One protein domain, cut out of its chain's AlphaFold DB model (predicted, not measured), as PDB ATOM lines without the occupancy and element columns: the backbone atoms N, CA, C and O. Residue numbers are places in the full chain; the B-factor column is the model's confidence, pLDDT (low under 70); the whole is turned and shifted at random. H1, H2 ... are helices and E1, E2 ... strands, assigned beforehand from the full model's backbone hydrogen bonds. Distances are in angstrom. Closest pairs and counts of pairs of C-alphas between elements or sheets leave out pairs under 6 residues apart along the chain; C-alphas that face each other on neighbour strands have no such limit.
ATOM      1  N   THR A 544      -3.100   2.978  33.274       91.00
ATOM      2  CA  THR A 544      -2.758   3.562  31.960       91.00
ATOM      3  C   THR A 544      -3.544   4.841  31.656       91.00
ATOM      4  O   THR A 544      -4.733   4.962  31.950       91.00
ATOM      5  N   CYS A 545      -2.890   5.825  31.033       93.25
ATOM      6  CA  CYS A 545      -3.533   7.071  30.627       93.25
ATOM      7  C   CYS A 545      -4.433   6.869  29.404       93.25
ATOM      8  O   CYS A 545      -3.967   6.588  28.299       93.25
ATOM      9  N   ASN A 546      -5.732   7.131  29.568       91.69
ATOM     10  CA  ASN A 546      -6.741   6.956  28.517       91.69
ATOM     11  C   ASN A 546      -6.581   7.915  27.305       91.69
ATOM     12  O   ASN A 546      -7.382   7.851  26.375       91.69
ATOM     13  N   LEU A 547      -5.579   8.802  27.265       91.19
ATOM     14  CA  LEU A 547      -5.276   9.622  26.077       91.19
ATOM     15  C   LEU A 547      -4.015   9.176  25.326       91.19
ATOM     16  O   LEU A 547      -4.044   9.159  24.099       91.19
ATOM     17  N   CYS A 548      -2.941   8.811  26.034       92.31
ATOM     18  CA  CYS A 548      -1.628   8.513  25.441       92.31
ATOM     19  C   CYS A 548      -1.105   7.091  25.725       92.31
ATOM     20  O   CYS A 548       0.051   6.805  25.427       92.31
ATOM     21  N   GLY A 549      -1.901   6.214  26.347       90.00
ATOM     22  CA  GLY A 549      -1.582   4.801  26.615       90.00
ATOM     23  C   GLY A 549      -0.479   4.537  27.652       90.00
ATOM     24  O   GLY A 549      -0.378   3.430  28.168       90.00
ATOM     25  N   MET A 550       0.337   5.538  27.983       88.81
ATOM     26  CA  MET A 550       1.454   5.424  28.922       88.81
ATOM     27  C   MET A 550       0.984   5.187  30.368       88.81
ATOM     28  O   MET A 550       0.000   5.782  30.808       88.81
ATOM     29  N   GLU A 551       1.750   4.391  31.123       86.62
ATOM     30  CA  GLU A 551       1.638   4.260  32.586       86.62
ATOM     31  C   GLU A 551       2.271   5.476  33.299       86.62
ATOM     32  O   GLU A 551       1.748   6.587  33.247       86.62
ATOM     33  N   ARG A 552       3.428   5.314  33.959       85.88
ATOM     34  CA  ARG A 552       4.123   6.389  34.681       85.88
ATOM     35  C   ARG A 552       4.980   7.232  33.733       85.88
ATOM     36  O   ARG A 552       5.873   6.714  33.064       85.88
ATOM     37  N   ILE A 553       4.764   8.546  33.746       89.44
ATOM     38  CA  ILE A 553       5.658   9.535  33.131       89.44
ATOM     39  C   ILE A 553       6.340  10.321  34.255       89.44
ATOM     40  O   ILE A 553       5.673  10.751  35.194       89.44
ATOM     41  N   LEU A 554       7.661  10.496  34.169       89.38
ATOM     42  CA  LEU A 554       8.446  11.303  35.107       89.38
ATOM     43  C   LEU A 554       8.825  12.655  34.485       89.38
ATOM     44  O   LEU A 554       9.061  12.747  33.273       89.38
ATOM     45  N   PHE A 555       8.901  13.691  35.319       91.56
ATOM     46  CA  PHE A 555       9.527  14.970  34.985       91.56
ATOM     47  C   PHE A 555      11.059  14.843  34.914       91.56
ATOM     48  O   PHE A 555      11.639  13.824  35.293       91.56
ATOM     49  N   GLU A 556      11.735  15.870  34.397       87.88
ATOM     50  CA  GLU A 556      13.199  15.926  34.444       87.88
ATOM     51  C   GLU A 556      13.652  16.295  35.874       87.88
ATOM     52  O   GLU A 556      13.116  17.248  36.443       87.88
ATOM     53  N   PRO A 557      14.592  15.551  36.490       90.31
ATOM     54  CA  PRO A 557      15.021  15.788  37.869       90.31
ATOM     55  C   PRO A 557      15.746  17.139  38.017       90.31
ATOM     56  O   PRO A 557      16.496  17.534  37.116       90.31
ATOM     57  N   PRO A 558      15.662  17.806  39.183       90.31
ATOM     58  CA  PRO A 558      16.504  18.960  39.483       90.31
ATOM     59  C   PRO A 558      18.006  18.630  39.328       90.31
ATOM     60  O   PRO A 558      18.483  17.629  39.875       90.31
ATOM     61  N   PRO A 559      18.801  19.434  38.594       92.50
ATOM     62  CA  PRO A 559      20.205  19.120  38.342       92.50
ATOM     63  C   PRO A 559      21.052  19.283  39.613       92.50
ATOM     64  O   PRO A 559      21.266  20.391  40.104       92.50
ATOM     65  N   ARG A 560      21.603  18.178  40.133       90.62
ATOM     66  CA  ARG A 560      22.520  18.213  41.282       90.62
ATOM     67  C   ARG A 560      23.914  18.669  40.858       90.62
ATOM     68  O   ARG A 560      24.528  18.080  39.968       90.62
ATOM     69  N   PHE A 561      24.460  19.662  41.553       93.75
ATOM     70  CA  PHE A 561      25.824  20.156  41.345       93.75
ATOM     71  C   PHE A 561      26.809  19.536  42.344       93.75
ATOM     72  O   PHE A 561      26.488  19.319  43.511       93.75
ATOM     73  N   CYS A 562      28.034  19.259  41.892       93.56
ATOM     74  CA  CYS A 562      29.111  18.771  42.749       93.56
ATOM     75  C   CYS A 562      29.746  19.920  43.547       93.56
ATOM     76  O   CYS A 562      30.449  20.747  42.966       93.56
ATOM     77  N   ALA A 563      29.606  19.917  44.874       91.75
ATOM     78  CA  ALA A 563      30.127  20.962  45.766       91.75
ATOM     79  C   ALA A 563      31.662  21.167  45.721       91.75
ATOM     80  O   ALA A 563      32.160  22.170  46.221       91.75
ATOM     81  N   LEU A 564      32.421  20.236  45.124       90.25
ATOM     82  CA  LEU A 564      33.885  20.306  44.998       90.25
ATOM     83  C   LEU A 564      34.388  20.745  43.612       90.25
ATOM     84  O   LEU A 564      35.566  21.062  43.471       90.25
ATOM     85  N   CYS A 565      33.551  20.716  42.569       93.00
ATOM     86  CA  CYS A 565      33.984  21.083  41.211       93.00
ATOM     87  C   CYS A 565      32.939  21.831  40.372       93.00
ATOM     88  O   CYS A 565      33.189  22.088  39.196       93.00
ATOM     89  N   PHE A 566      31.783  22.152  40.961       92.88
ATOM     90  CA  PHE A 566      30.671  22.931  40.399       92.88
ATOM     91  C   PHE A 566      30.088  22.406  39.075       92.88
ATOM     92  O   PHE A 566      29.290  23.072  38.425       92.88
ATOM     93  N   LYS A 567      30.441  21.177  38.684       94.00
ATOM     94  CA  LYS A 567      29.863  20.477  37.531       94.00
ATOM     95  C   LYS A 567      28.616  19.705  37.944       94.00
ATOM     96  O   LYS A 567      28.569  19.156  39.047       94.00
ATOM     97  N   ILE A 568      27.655  19.626  37.028       94.06
ATOM     98  CA  ILE A 568      26.468  18.776  37.154       94.06
ATOM     99  C   ILE A 568      26.916  17.316  37.339       94.06
ATOM    100  O   ILE A 568      27.860  16.839  36.699       94.06
ATOM    101  N   ILE A 569      26.270  16.626  38.272       93.56
ATOM    102  CA  ILE A 569      26.481  15.215  38.586       93.56
ATOM    103  C   ILE A 569      25.731  14.370  37.541       93.56
ATOM    104  O   ILE A 569      24.640  14.735  37.125       93.56
ATOM    105  N   ASN A 570      26.289  13.235  37.101       92.25
ATOM    106  CA  ASN A 570      25.556  12.351  36.187       92.25
ATOM    107  C   ASN A 570      24.294  11.808  36.880       92.25
ATOM    108  O   ASN A 570      24.420  11.115  37.890       92.25
ATOM    109  N   SER A 571      23.115  12.078  36.319       89.75
ATOM    110  CA  SER A 571      21.820  11.781  36.938       89.75
ATOM    111  C   SER A 571      21.512  10.288  37.047       89.75
ATOM    112  O   SER A 571      20.935   9.862  38.043       89.75
ATOM    113  N   THR A 572      21.999   9.468  36.110       91.19
ATOM    114  CA  THR A 572      21.970   7.992  36.200       91.19
ATOM    115  C   THR A 572      23.178   7.406  36.942       91.19
ATOM    116  O   THR A 572      23.251   6.205  37.194       91.19
ATOM    117  N   GLY A 573      24.167   8.238  37.279       90.38
ATOM    118  CA  GLY A 573      25.430   7.811  37.876       90.38
ATOM    119  C   GLY A 573      25.345   7.556  39.379       90.38
ATOM    120  O   GLY A 573      24.321   7.788  40.019       90.38
ATOM    121  N   SER A 574      26.466   7.118  39.961       92.31
ATOM    122  CA  SER A 574      26.650   7.150  41.415       92.31
ATOM    123  C   SER A 574      27.221   8.490  41.876       92.31
ATOM    124  O   SER A 574      28.055   9.116  41.209       92.31
ATOM    125  N   TYR A 575      26.745   8.928  43.034       92.94
ATOM    126  CA  TYR A 575      27.067  10.198  43.662       92.94
ATOM    127  C   TYR A 575      27.073  10.036  45.182       92.94
ATOM    128  O   TYR A 575      26.730   8.980  45.710       92.94
ATOM    129  N   TYR A 576      27.545  11.058  45.882       92.38
ATOM    130  CA  TYR A 576      27.826  10.988  47.309       92.38
ATOM    131  C   TYR A 576      27.188  12.188  48.003       92.38
ATOM    132  O   TYR A 576      27.438  13.325  47.600       92.38
ATOM    133  N   VAL A 577      26.358  11.945  49.016       91.56
ATOM    134  CA  VAL A 577      25.511  12.953  49.668       91.56
ATOM    135  C   VAL A 577      25.896  13.118  51.130       91.56
ATOM    136  O   VAL A 577      25.914  12.156  51.890       91.56
ATOM    137  N   HIS A 578      26.169  14.354  51.526       89.69
ATOM    138  CA  HIS A 578      26.305  14.750  52.919       89.69
ATOM    139  C   HIS A 578      24.913  14.953  53.519       89.69
ATOM    140  O   HIS A 578      24.240  15.936  53.194       89.69
ATOM    141  N   VAL A 579      24.485  14.025  54.371       83.25
ATOM    142  CA  VAL A 579      23.183  14.068  55.049       83.25
ATOM    143  C   VAL A 579      23.395  14.541  56.484       83.25
ATOM    144  O   VAL A 579      24.103  13.894  57.251       83.25
ATOM    145  N   GLU A 580      22.763  15.649  56.871       83.62
ATOM    146  CA  GLU A 580      22.684  16.073  58.275       83.62
ATOM    147  C   GLU A 580      21.213  16.253  58.655       83.62
ATOM    148  O   GLU A 580      20.460  16.912  57.941       83.62
ATOM    149  N   ASN A 581      20.795  15.656  59.775       81.06
ATOM    150  CA  ASN A 581      19.410  15.666  60.270       81.06
ATOM    151  C   ASN A 581      18.366  15.185  59.233       81.06
ATOM    152  O   ASN A 581      17.240  15.673  59.210       81.06
ATOM    153  N   GLY A 582      18.748  14.249  58.355       75.62
ATOM    154  CA  GLY A 582      17.901  13.745  57.265       75.62
ATOM    155  C   GLY A 582      17.831  14.645  56.024       75.62
ATOM    156  O   GLY A 582      17.171  14.277  55.060       75.62
ATOM    157  N   ILE A 583      18.519  15.793  56.018       78.88
ATOM    158  CA  ILE A 583      18.518  16.752  54.906       78.88
ATOM    159  C   ILE A 583      19.815  16.629  54.097       78.88
ATOM    160  O   ILE A 583      20.921  16.681  54.645       78.88
ATOM    161  N   ASP A 584      19.674  16.520  52.775       84.62
ATOM    162  CA  ASP A 584      20.762  16.582  51.798       84.62
ATOM    163  C   ASP A 584      21.415  17.980  51.805       84.62
ATOM    164  O   ASP A 584      20.911  18.914  51.183       84.62
ATOM    165  N   LYS A 585      22.560  18.145  52.481       85.19
ATOM    166  CA  LYS A 585      23.261  19.443  52.552       85.19
ATOM    167  C   LYS A 585      24.233  19.702  51.405       85.19
ATOM    168  O   LYS A 585      24.432  20.849  51.021       85.19
ATOM    169  N   ALA A 586      24.887  18.662  50.891       89.06
ATOM    170  CA  ALA A 586      25.846  18.790  49.795       89.06
ATOM    171  C   ALA A 586      25.960  17.482  49.010       89.06
ATOM    172  O   ALA A 586      26.063  16.409  49.599       89.06
ATOM    173  N   SER A 587      25.997  17.568  47.681       91.88
ATOM    174  CA  SER A 587      26.276  16.425  46.804       91.88
ATOM    175  C   SER A 587      27.665  16.565  46.175       91.88
ATOM    176  O   SER A 587      28.064  17.659  45.778       91.88
ATOM    177  N   ILE A 588      28.405  15.463  46.043       93.19
ATOM    178  CA  ILE A 588      29.669  15.400  45.294       93.19
ATOM    179  C   ILE A 588      29.649  14.231  44.303       93.19
ATOM    180  O   ILE A 588      29.107  13.159  44.574       93.19
ATOM    181  N   CYS A 589      30.227  14.431  43.117       93.50
ATOM    182  CA  CYS A 589      30.294  13.382  42.101       93.50
ATOM    183  C   CYS A 589      31.334  12.312  42.475       93.50
ATOM    184  O   CYS A 589      32.322  12.605  43.154       93.50
ATOM    185  N   ALA A 590      31.167  11.086  41.966       90.81
ATOM    186  CA  ALA A 590      32.085   9.975  42.246       90.81
ATOM    187  C   ALA A 590      33.569  10.305  41.971       90.81
ATOM    188  O   ALA A 590      34.438   9.885  42.727       90.81
ATOM    189  N   LYS A 591      33.868  11.131  40.955       90.44
ATOM    190  CA  LYS A 591      35.242  11.577  40.645       90.44
ATOM    191  C   LYS A 591      35.856  12.446  41.752       90.44
ATOM    192  O   LYS A 591      37.051  12.349  42.003       90.44
ATOM    193  N   CYS A 592      35.056  13.275  42.424       90.94
ATOM    194  CA  CYS A 592      35.521  14.160  43.496       90.94
ATOM    195  C   CYS A 592      35.456  13.513  44.888       90.94
ATOM    196  O   CYS A 592      36.183  13.944  45.777       90.94
ATOM    197  N   HIS A 593      34.664  12.452  45.082       86.94
ATOM    198  CA  HIS A 593      34.593  11.727  46.359       86.94
ATOM    199  C   HIS A 593      35.967  11.237  46.853       86.94
ATOM    200  O   HIS A 593      36.274  11.345  48.039       86.94
ATOM    201  N   HIS A 594      36.849  10.788  45.951       82.50
ATOM    202  CA  HIS A 594      38.205  10.360  46.317       82.50
ATOM    203  C   HIS A 594      39.073  11.483  46.915       82.50
ATOM    204  O   HIS A 594      39.964  11.174  47.709       82.50
ATOM    205  N   LEU A 595      38.783  12.746  46.578       81.06
ATOM    206  CA  LEU A 595      39.482  13.952  47.044       81.06
ATOM    207  C   LEU A 595      38.894  14.531  48.345       81.06
ATOM    208  O   LEU A 595      39.531  15.364  48.980       81.06
ATOM    209  N   SER A 596      37.692  14.106  48.751       76.81
ATOM    210  CA  SER A 596      37.097  14.522  50.026       76.81
ATOM    211  C   SER A 596      37.905  13.953  51.194       76.81
ATOM    212  O   SER A 596      38.161  12.753  51.243       76.81
ATOM    213  N   THR A 597      38.274  14.783  52.167       70.56
ATOM    214  CA  THR A 597      38.895  14.330  53.425       70.56
ATOM    215  C   THR A 597      37.876  13.719  54.393       70.56
ATOM    216  O   THR A 597      38.239  12.911  55.241       70.56
ATOM    217  N   ALA A 598      36.588  14.042  54.239       70.50
ATOM    218  CA  ALA A 598      35.507  13.657  55.148       70.50
ATOM    219  C   ALA A 598      34.624  12.519  54.595       70.50
ATOM    220  O   ALA A 598      33.407  12.549  54.753       70.50
ATOM    221  N   LYS A 599      35.218  11.520  53.921       68.62
ATOM    222  CA  LYS A 599      34.503  10.444  53.187       68.62
ATOM    223  C   LYS A 599      33.417   9.746  54.014       68.62
ATOM    224  O   LYS A 599      32.335   9.494  53.506       68.62
ATOM    225  N   PHE A 600      33.682   9.513  55.300       70.50
ATOM    226  CA  PHE A 600      32.756   8.877  56.244       70.50
ATOM    227  C   PHE A 600      31.444   9.650  56.481       70.50
ATOM    228  O   PHE A 600      30.500   9.074  57.008       70.50
ATOM    229  N   LYS A 601      31.368  10.936  56.104       79.62
ATOM    230  CA  LYS A 601      30.147  11.750  56.205       79.62
ATOM    231  C   LYS A 601      29.244  11.691  54.964       79.62
ATOM    232  O   LYS A 601      28.217  12.364  54.942       79.62
ATOM    233  N   TYR A 602      29.640  10.972  53.911       85.19
ATOM    234  CA  TYR A 602      28.908  10.944  52.646       85.19
ATOM    235  C   TYR A 602      28.287   9.572  52.378       85.19
ATOM    236  O   TYR A 602      28.994   8.588  52.160       85.19
ATOM    237  N   GLU A 603      26.960   9.523  52.309       88.81
ATOM    238  CA  GLU A 603      26.219   8.355  51.837       88.81
ATOM    239  C   GLU A 603      26.382   8.208  50.316       88.81
ATOM    240  O   GLU A 603      26.243   9.179  49.571       88.81
ATOM    241  N   LYS A 604      26.661   6.993  49.829       90.88
ATOM    242  CA  LYS A 604      26.697   6.710  48.388       90.88
ATOM    243  C   LYS A 604      25.278   6.455  47.876       90.88
ATOM    244  O   LYS A 604      24.685   5.434  48.210       90.88
ATOM    245  N   ARG A 605      24.791   7.319  46.987       91.50
ATOM    246  CA  ARG A 605      23.524   7.159  46.255       91.50
ATOM    247  C   ARG A 605      23.772   6.976  44.753       91.50
ATOM    248  O   ARG A 605      24.901   7.099  44.264       91.50
ATOM    249  N   SER A 606      22.726   6.655  44.001       90.94
ATOM    250  CA  SER A 606      22.782   6.505  42.543       90.94
ATOM    251  C   SER A 606      21.418   6.714  41.897       90.94
ATOM    252  O   SER A 606      20.409   6.567  42.573       90.94
ATOM    253  N   ASN A 607      21.408   7.011  40.596       86.81
ATOM    254  CA  ASN A 607      20.196   7.198  39.793       86.81
ATOM    255  C   ASN A 607      19.220   8.251  40.362       86.81
ATOM    256  O   ASN A 607      18.026   7.993  40.513       86.81
ATOM    257  N   TYR A 608      19.717   9.464  40.641       89.31
ATOM    258  CA  TYR A 608      18.841  10.572  41.042       89.31
ATOM    259  C   TYR A 608      17.854  10.988  39.935       89.31
ATOM    260  O   TYR A 608      16.849  11.628  40.214       89.31
ATOM    261  N   ALA A 609      18.078  10.533  38.695       87.31
ATOM    262  CA  ALA A 609      17.095  10.595  37.615       87.31
ATOM    263  C   ALA A 609      15.798   9.804  37.862       87.31
ATOM    264  O   ALA A 609      14.843   9.984  37.113       87.31
ATOM    265  N   GLU A 610      15.762   8.947  38.884       85.81
ATOM    266  CA  GLU A 610      14.549   8.260  39.327       85.81
ATOM    267  C   GLU A 610      14.182   8.585  40.782       85.81
ATOM    268  O   GLU A 610      12.998   8.705  41.077       85.81
ATOM    269  N   THR A 611      15.153   8.776  41.689       86.12
ATOM    270  CA  THR A 611      14.837   9.089  43.102       86.12
ATOM    271  C   THR A 611      14.347  10.518  43.327       86.12
ATOM    272  O   THR A 611      13.616  10.752  44.284       86.12
ATOM    273  N   ASP A 612      14.734  11.456  42.458       87.69
ATOM    274  CA  ASP A 612      14.448  12.891  42.607       87.69
ATOM    275  C   ASP A 612      13.502  13.410  41.506       87.69
ATOM    276  O   ASP A 612      13.234  14.608  41.420       87.69
ATOM    277  N   ALA A 613      13.036  12.524  40.622       90.19
ATOM    278  CA  ALA A 613      12.147  12.863  39.522       90.19
ATOM    279  C   ALA A 613      10.686  12.680  39.948       90.19
ATOM    280  O   ALA A 613      10.215  11.559  40.152       90.19
ATOM    281  N   GLU A 614       9.954  13.786  40.063       91.12
ATOM    282  CA  GLU A 614       8.521  13.754  40.352       91.12
ATOM    283  C   GLU A 614       7.739  13.100  39.198       91.12
ATOM    284  O   GLU A 614       8.074  13.258  38.020       91.12
ATOM    285  N   ALA A 615       6.682  12.357  39.528       90.69
ATOM    286  CA  ALA A 615       5.773  11.800  38.530       90.69
ATOM    287  C   ALA A 615       4.791  12.869  38.028       90.69
ATOM    288  O   ALA A 615       4.347  13.722  38.799       90.69
ATOM    289  N   GLU A 616       4.407  12.799  36.751       92.25
ATOM    290  CA  GLU A 616       3.322  13.636  36.239       92.25
ATOM    291  C   GLU A 616       2.016  13.306  36.975       92.25
ATOM    292  O   GLU A 616       1.661  12.138  37.162       92.25
ATOM    293  N   TRP A 617       1.322  14.352  37.423       92.12
ATOM    294  CA  TRP A 617       0.058  14.238  38.140       92.12
ATOM    295  C   TRP A 617      -1.054  13.712  37.225       92.12
ATOM    296  O   TRP A 617      -0.971  13.780  35.996       92.12
ATOM    297  N   TRP A 618      -2.118  13.202  37.837       93.19
ATOM    298  CA  TRP A 618      -3.237  12.573  37.144       93.19
ATOM    299  C   TRP A 618      -4.557  13.284  37.445       93.19
ATOM    300  O   TRP A 618      -4.730  13.875  38.508       93.19
ATOM    301  N   VAL A 619      -5.500  13.179  36.511       92.62
ATOM    302  CA  VAL A 619      -6.881  13.647  36.646       92.62
ATOM    303  C   VAL A 619      -7.847  12.548  36.187       92.62
ATOM    304  O   VAL A 619      -7.584  11.836  35.214       92.62
ATOM    305  N   GLU A 620      -8.955  12.386  36.907       93.25
ATOM    306  CA  GLU A 620     -10.035  11.454  36.575       93.25
ATOM    307  C   GLU A 620     -11.110  12.185  35.765       93.25
ATOM    308  O   GLU A 620     -11.594  13.231  36.188       93.25
ATOM    309  N   CYS A 621     -11.514  11.648  34.610       93.25
ATOM    310  CA  CYS A 621     -12.667  12.178  33.875       93.25
ATOM    311  C   CYS A 621     -13.974  11.860  34.609       93.25
ATOM    312  O   CYS A 621     -14.331  10.688  34.725       93.25
ATOM    313  N   ASP A 622     -14.749  12.866  35.004       91.56
ATOM    314  CA  ASP A 622     -15.980  12.664  35.771       91.56
ATOM    315  C   ASP A 622     -17.037  11.826  35.043       91.56
ATOM    316  O   ASP A 622     -17.694  10.994  35.666       91.56
ATOM    317  N   LYS A 623     -17.147  11.973  33.718       90.94
ATOM    318  CA  LYS A 623     -18.158  11.261  32.917       90.94
ATOM    319  C   LYS A 623     -17.832   9.801  32.604       90.94
ATOM    320  O   LYS A 623     -18.749   9.025  32.363       90.94
ATOM    321  N   CYS A 624     -16.554   9.417  32.549       93.12
ATOM    322  CA  CYS A 624     -16.155   8.047  32.177       93.12
ATOM    323  C   CYS A 624     -15.221   7.352  33.173       93.12
ATOM    324  O   CYS A 624     -14.818   6.219  32.923       93.12
ATOM    325  N   LYS A 625     -14.877   8.029  34.276       93.56
ATOM    326  CA  LYS A 625     -14.060   7.544  35.400       93.56
ATOM    327  C   LYS A 625     -12.747   6.871  34.984       93.56
ATOM    328  O   LYS A 625     -12.236   5.964  35.631       93.56
ATOM    329  N   ALA A 626     -12.188   7.368  33.882       93.50
ATOM    330  CA  ALA A 626     -10.910   6.954  33.334       93.50
ATOM    331  C   ALA A 626      -9.832   8.000  33.639       93.50
ATOM    332  O   ALA A 626     -10.036   9.200  33.420       93.50
ATOM    333  N   TRP A 627      -8.677   7.521  34.092       93.81
ATOM    334  CA  TRP A 627      -7.539   8.336  34.501       93.81
ATOM    335  C   TRP A 627      -6.672   8.781  33.319       93.81
ATOM    336  O   TRP A 627      -6.519   8.079  32.313       93.81
ATOM    337  N   GLN A 628      -6.141   9.998  33.422       94.50
ATOM    338  CA  GLN A 628      -5.335  10.658  32.393       94.50
ATOM    339  C   GLN A 628      -4.236  11.497  33.045       94.50
ATOM    340  O   GLN A 628      -4.454  12.062  34.115       94.50
ATOM    341  N   HIS A 629      -3.068  11.622  32.409       94.00
ATOM    342  CA  HIS A 629      -2.043  12.557  32.885       94.00
ATOM    343  C   HIS A 629      -2.502  14.003  32.711       94.00
ATOM    344  O   HIS A 629      -3.145  14.346  31.714       94.00
ATOM    345  N   GLN A 630      -2.148  14.862  33.662       93.44
ATOM    346  CA  GLN A 630      -2.637  16.234  33.742       93.44
ATOM    347  C   GLN A 630      -2.274  17.083  32.504       93.44
ATOM    348  O   GLN A 630      -3.097  17.886  32.058       93.44
ATOM    349  N   ILE A 631      -1.088  16.895  31.908       93.69
ATOM    350  CA  ILE A 631      -0.674  17.629  30.701       93.69
ATOM    351  C   ILE A 631      -1.374  17.052  29.464       93.69
ATOM    352  O   ILE A 631      -1.811  17.813  28.605       93.69
ATOM    353  N   CYS A 632      -1.587  15.732  29.393       93.56
ATOM    354  CA  CYS A 632      -2.398  15.122  28.328       93.56
ATOM    355  C   CYS A 632      -3.855  15.632  28.350       93.56
ATOM    356  O   CYS A 632      -4.466  15.832  27.301       93.56
ATOM    357  N   ALA A 633      -4.389  15.879  29.549       92.94
ATOM    358  CA  ALA A 633      -5.700  16.475  29.806       92.94
ATOM    359  C   ALA A 633      -5.760  18.009  29.603       92.94
ATOM    360  O   ALA A 633      -6.835  18.599  29.739       92.94
ATOM    361  N   LEU A 634      -4.617  18.662  29.336       92.19
ATOM    362  CA  LEU A 634      -4.445  20.123  29.311       92.19
ATOM    363  C   LEU A 634      -5.121  20.828  30.507       92.19
ATOM    364  O   LEU A 634      -5.731  21.886  30.349       92.19
ATOM    365  N   PHE A 635      -5.061  20.208  31.692       90.62
ATOM    366  CA  PHE A 635      -5.812  20.622  32.877       90.62
ATOM    367  C   PHE A 635      -4.937  21.394  33.873       90.62
ATOM    368  O   PHE A 635      -3.854  20.956  34.264       90.62
ATOM    369  N   ASN A 636      -5.424  22.546  34.326       87.25
ATOM    370  CA  ASN A 636      -4.779  23.398  35.311       87.25
ATOM    371  C   ASN A 636      -5.687  23.572  36.547       87.25
ATOM    372  O   ASN A 636      -6.578  24.427  36.539       87.25
ATOM    373  N   PRO A 637      -5.439  22.835  37.649       80.69
ATOM    374  CA  PRO A 637      -6.248  22.915  38.866       80.69
ATOM    375  C   PRO A 637      -6.119  24.256  39.611       80.69
ATOM    376  O   PRO A 637      -6.796  24.450  40.611       80.69
ATOM    377  N   LYS A 638      -5.264  25.186  39.153       78.94
ATOM    378  CA  LYS A 638      -5.208  26.566  39.674       78.94
ATOM    379  C   LYS A 638      -6.212  27.515  39.005       78.94
ATOM    380  O   LYS A 638      -6.367  28.632  39.483       78.94
ATOM    381  N   ILE A 639      -6.833  27.095  37.899       71.38
ATOM    382  CA  ILE A 639      -7.865  27.854  37.164       71.38
ATOM    383  C   ILE A 639      -9.266  27.268  37.428       71.38
ATOM    384  O   ILE A 639     -10.267  27.958  37.277       71.38
ATOM    385  N   ALA A 640      -9.349  26.008  37.862       64.62
ATOM    386  CA  ALA A 640     -10.591  25.417  38.343       64.62
ATOM    387  C   ALA A 640     -10.926  25.899  39.769       64.62
ATOM    388  O   ALA A 640     -10.135  25.710  40.695       64.62
ATOM    389  N   ASP A 641     -12.130  26.442  39.959       64.75
ATOM    390  CA  ASP A 641     -12.758  26.499  41.282       64.75
ATOM    391  C   ASP A 641     -12.990  25.079  41.833       64.75
ATOM    392  O   ASP A 641     -13.061  24.096  41.093       64.75
ATOM    393  N   LYS A 642     -13.156  24.954  43.155       60.12
ATOM    394  CA  LYS A 642     -13.208  23.653  43.856       60.12
ATOM    395  C   LYS A 642     -14.436  22.775  43.551       60.12
ATOM    396  O   LYS A 642     -14.515  21.667  44.071       60.12
ATOM    397  N   GLU A 643     -15.379  23.256  42.744       66.44
ATOM    398  CA  GLU A 643     -16.651  22.585  42.418       66.44
ATOM    399  C   GLU A 643     -16.805  22.270  40.914       66.44
ATOM    400  O   GLU A 643     -17.872  21.851  40.464       66.44
ATOM    401  N   VAL A 644     -15.741  22.479  40.131       76.38
ATOM    402  CA  VAL A 644     -15.727  22.381  38.663       76.38
ATOM    403  C   VAL A 644     -15.542  20.934  38.188       76.38
ATOM    404  O   VAL A 644     -14.685  20.216  38.698       76.38
ATOM    405  N   GLU A 645     -16.317  20.510  37.185       85.44
ATOM    406  CA  GLU A 645     -16.254  19.156  36.605       85.44
ATOM    407  C   GLU A 645     -15.155  19.031  35.529       85.44
ATOM    408  O   GLU A 645     -14.984  19.932  34.695       85.44
ATOM    409  N   TYR A 646     -14.445  17.892  35.490       90.00
ATOM    410  CA  TYR A 646     -13.524  17.568  34.391       90.00
ATOM    411  C   TYR A 646     -14.120  16.540  33.415       90.00
ATOM    412  O   TYR A 646     -14.204  15.345  33.702       90.00
ATOM    413  N   THR A 647     -14.470  16.986  32.203       91.69
ATOM    414  CA  THR A 647     -14.777  16.094  31.072       91.69
ATOM    415  C   THR A 647     -13.578  16.005  30.123       91.69
ATOM    416  O   THR A 647     -13.101  17.016  29.619       91.69
ATOM    417  N   CYS A 648     -13.112  14.789  29.823       93.00
ATOM    418  CA  CYS A 648     -11.956  14.589  28.947       93.00
ATOM    419  C   CYS A 648     -12.244  14.682  27.441       93.00
ATOM    420  O   CYS A 648     -13.375  14.491  26.998       93.00
ATOM    421  N   ALA A 649     -11.178  14.828  26.644       92.69
ATOM    422  CA  ALA A 649     -11.220  14.908  25.178       92.69
ATOM    423  C   ALA A 649     -12.064  13.800  24.513       92.69
ATOM    424  O   ALA A 649     -12.898  14.094  23.664       92.69
ATOM    425  N   LYS A 650     -11.926  12.536  24.948       93.00
ATOM    426  CA  LYS A 650     -12.713  11.397  24.425       93.00
ATOM    427  C   LYS A 650     -14.218  11.483  24.722       93.00
ATOM    428  O   LYS A 650     -14.998  10.838  24.028       93.00
ATOM    429  N   CYS A 651     -14.626  12.223  25.752       92.38
ATOM    430  CA  CYS A 651     -16.032  12.472  26.077       92.38
ATOM    431  C   CYS A 651     -16.540  13.735  25.369       92.38
ATOM    432  O   CYS A 651     -17.565  13.664  24.703       92.38
ATOM    433  N   LEU A 652     -15.778  14.835  25.405       90.44
ATOM    434  CA  LEU A 652     -16.090  16.074  24.679       90.44
ATOM    435  C   LEU A 652     -16.248  15.850  23.170       90.44
ATOM    436  O   LEU A 652     -17.128  16.433  22.546       90.44
ATOM    437  N   LEU A 653     -15.422  14.980  22.584       91.00
ATOM    438  CA  LEU A 653     -15.536  14.616  21.174       91.00
ATOM    439  C   LEU A 653     -16.847  13.869  20.888       91.00
ATOM    440  O   LEU A 653     -17.531  14.203  19.931       91.00
ATOM    441  N   LYS A 654     -17.241  12.921  21.751       89.81
ATOM    442  CA  LYS A 654     -18.513  12.192  21.615       89.81
ATOM    443  C   LYS A 654     -19.735  13.097  21.744       89.81
ATOM    444  O   LYS A 654     -20.681  12.885  21.006       89.81
ATOM    445  N   GLU A 655     -19.700  14.077  22.645       87.94
ATOM    446  CA  GLU A 655     -20.775  15.068  22.836       87.94
ATOM    447  C   GLU A 655     -20.934  16.007  21.630       87.94
ATOM    448  O   GLU A 655     -22.014  16.523  21.377       87.94
ATOM    449  N   ARG A 656     -19.861  16.233  20.866       84.75
ATOM    450  CA  ARG A 656     -19.897  17.056  19.647       84.75
ATOM    451  C   ARG A 656     -20.277  16.241  18.418       84.75
ATOM    452  O   ARG A 656     -21.048  16.711  17.589       84.75
ATOM    453  N   ASP A 657     -19.773  15.013  18.325       83.12
ATOM    454  CA  ASP A 657     -20.104  14.081  17.248       83.12
ATOM    455  C   ASP A 657     -21.529  13.475  17.415       83.12
ATOM    456  O   ASP A 657     -22.064  12.935  16.449       83.12
ATOM    457  N   SER A 658     -22.178  13.586  18.591       77.44
ATOM    458  CA  SER A 658     -23.591  13.198  18.813       77.44
ATOM    459  C   SER A 658     -24.617  14.231  18.333       77.44
ATOM    460  O   SER A 658     -25.798  13.903  18.231       77.44
ATOM    461  N   GLY A 659     -24.192  15.460  18.022       64.12
ATOM    462  CA  GLY A 659     -25.087  16.547  17.614       64.12
ATOM    463  C   GLY A 659     -25.773  17.286  18.770       64.12
ATOM    464  O   GLY A 659     -26.590  18.170  18.512       64.12
TER     465      GLY A 659
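What this domain is: This is residues 544 to 659 of the 845 residues of the protein "Histone acetyltransferase" of Triticum turgidum subsp. durum (UniProt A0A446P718). The domain is an extended rod with little regular structure: sheet E2 E1 E3 with H1 over it, a neck, then hairpin E4 E5 with H3 at the tip. Under half of its 116 printed residues lie in three named helices and five named strands; the class is mixed, both sheets antiparallel. The radius of gyration of the C-alphas is 21.5 A, the spans 73 by 27 by 20 A.

How they stand to each other: E1, residues 574 to 580, and E2, 583 to 589, form a hairpin, N 578 and O 586 within hydrogen-bond range at 2.8 A. H1, 590 to 593, is on this sheet. E3, 602 to 606, neighbours E1, N 577 and O 603 at 2.8 A. H2, 608 to 611, is not on it. E4, 618 to 620, and E5, 627 to 629, form a hairpin, N 619 and O 628 at 2.8 A. H3, 649 to 657, has 4 of 5 O i to N i+4 pairs within range.

Where its parts are: E1 begins at C-alpha 574 (26.650, 7.150, 41.415); H3 ends at C-alpha 657 (-20.104, 14.081, 17.248).

The domain as a whole: The link E5 to H3 is long; pLDDT is under 70 at 599, 640 to 643 and 659.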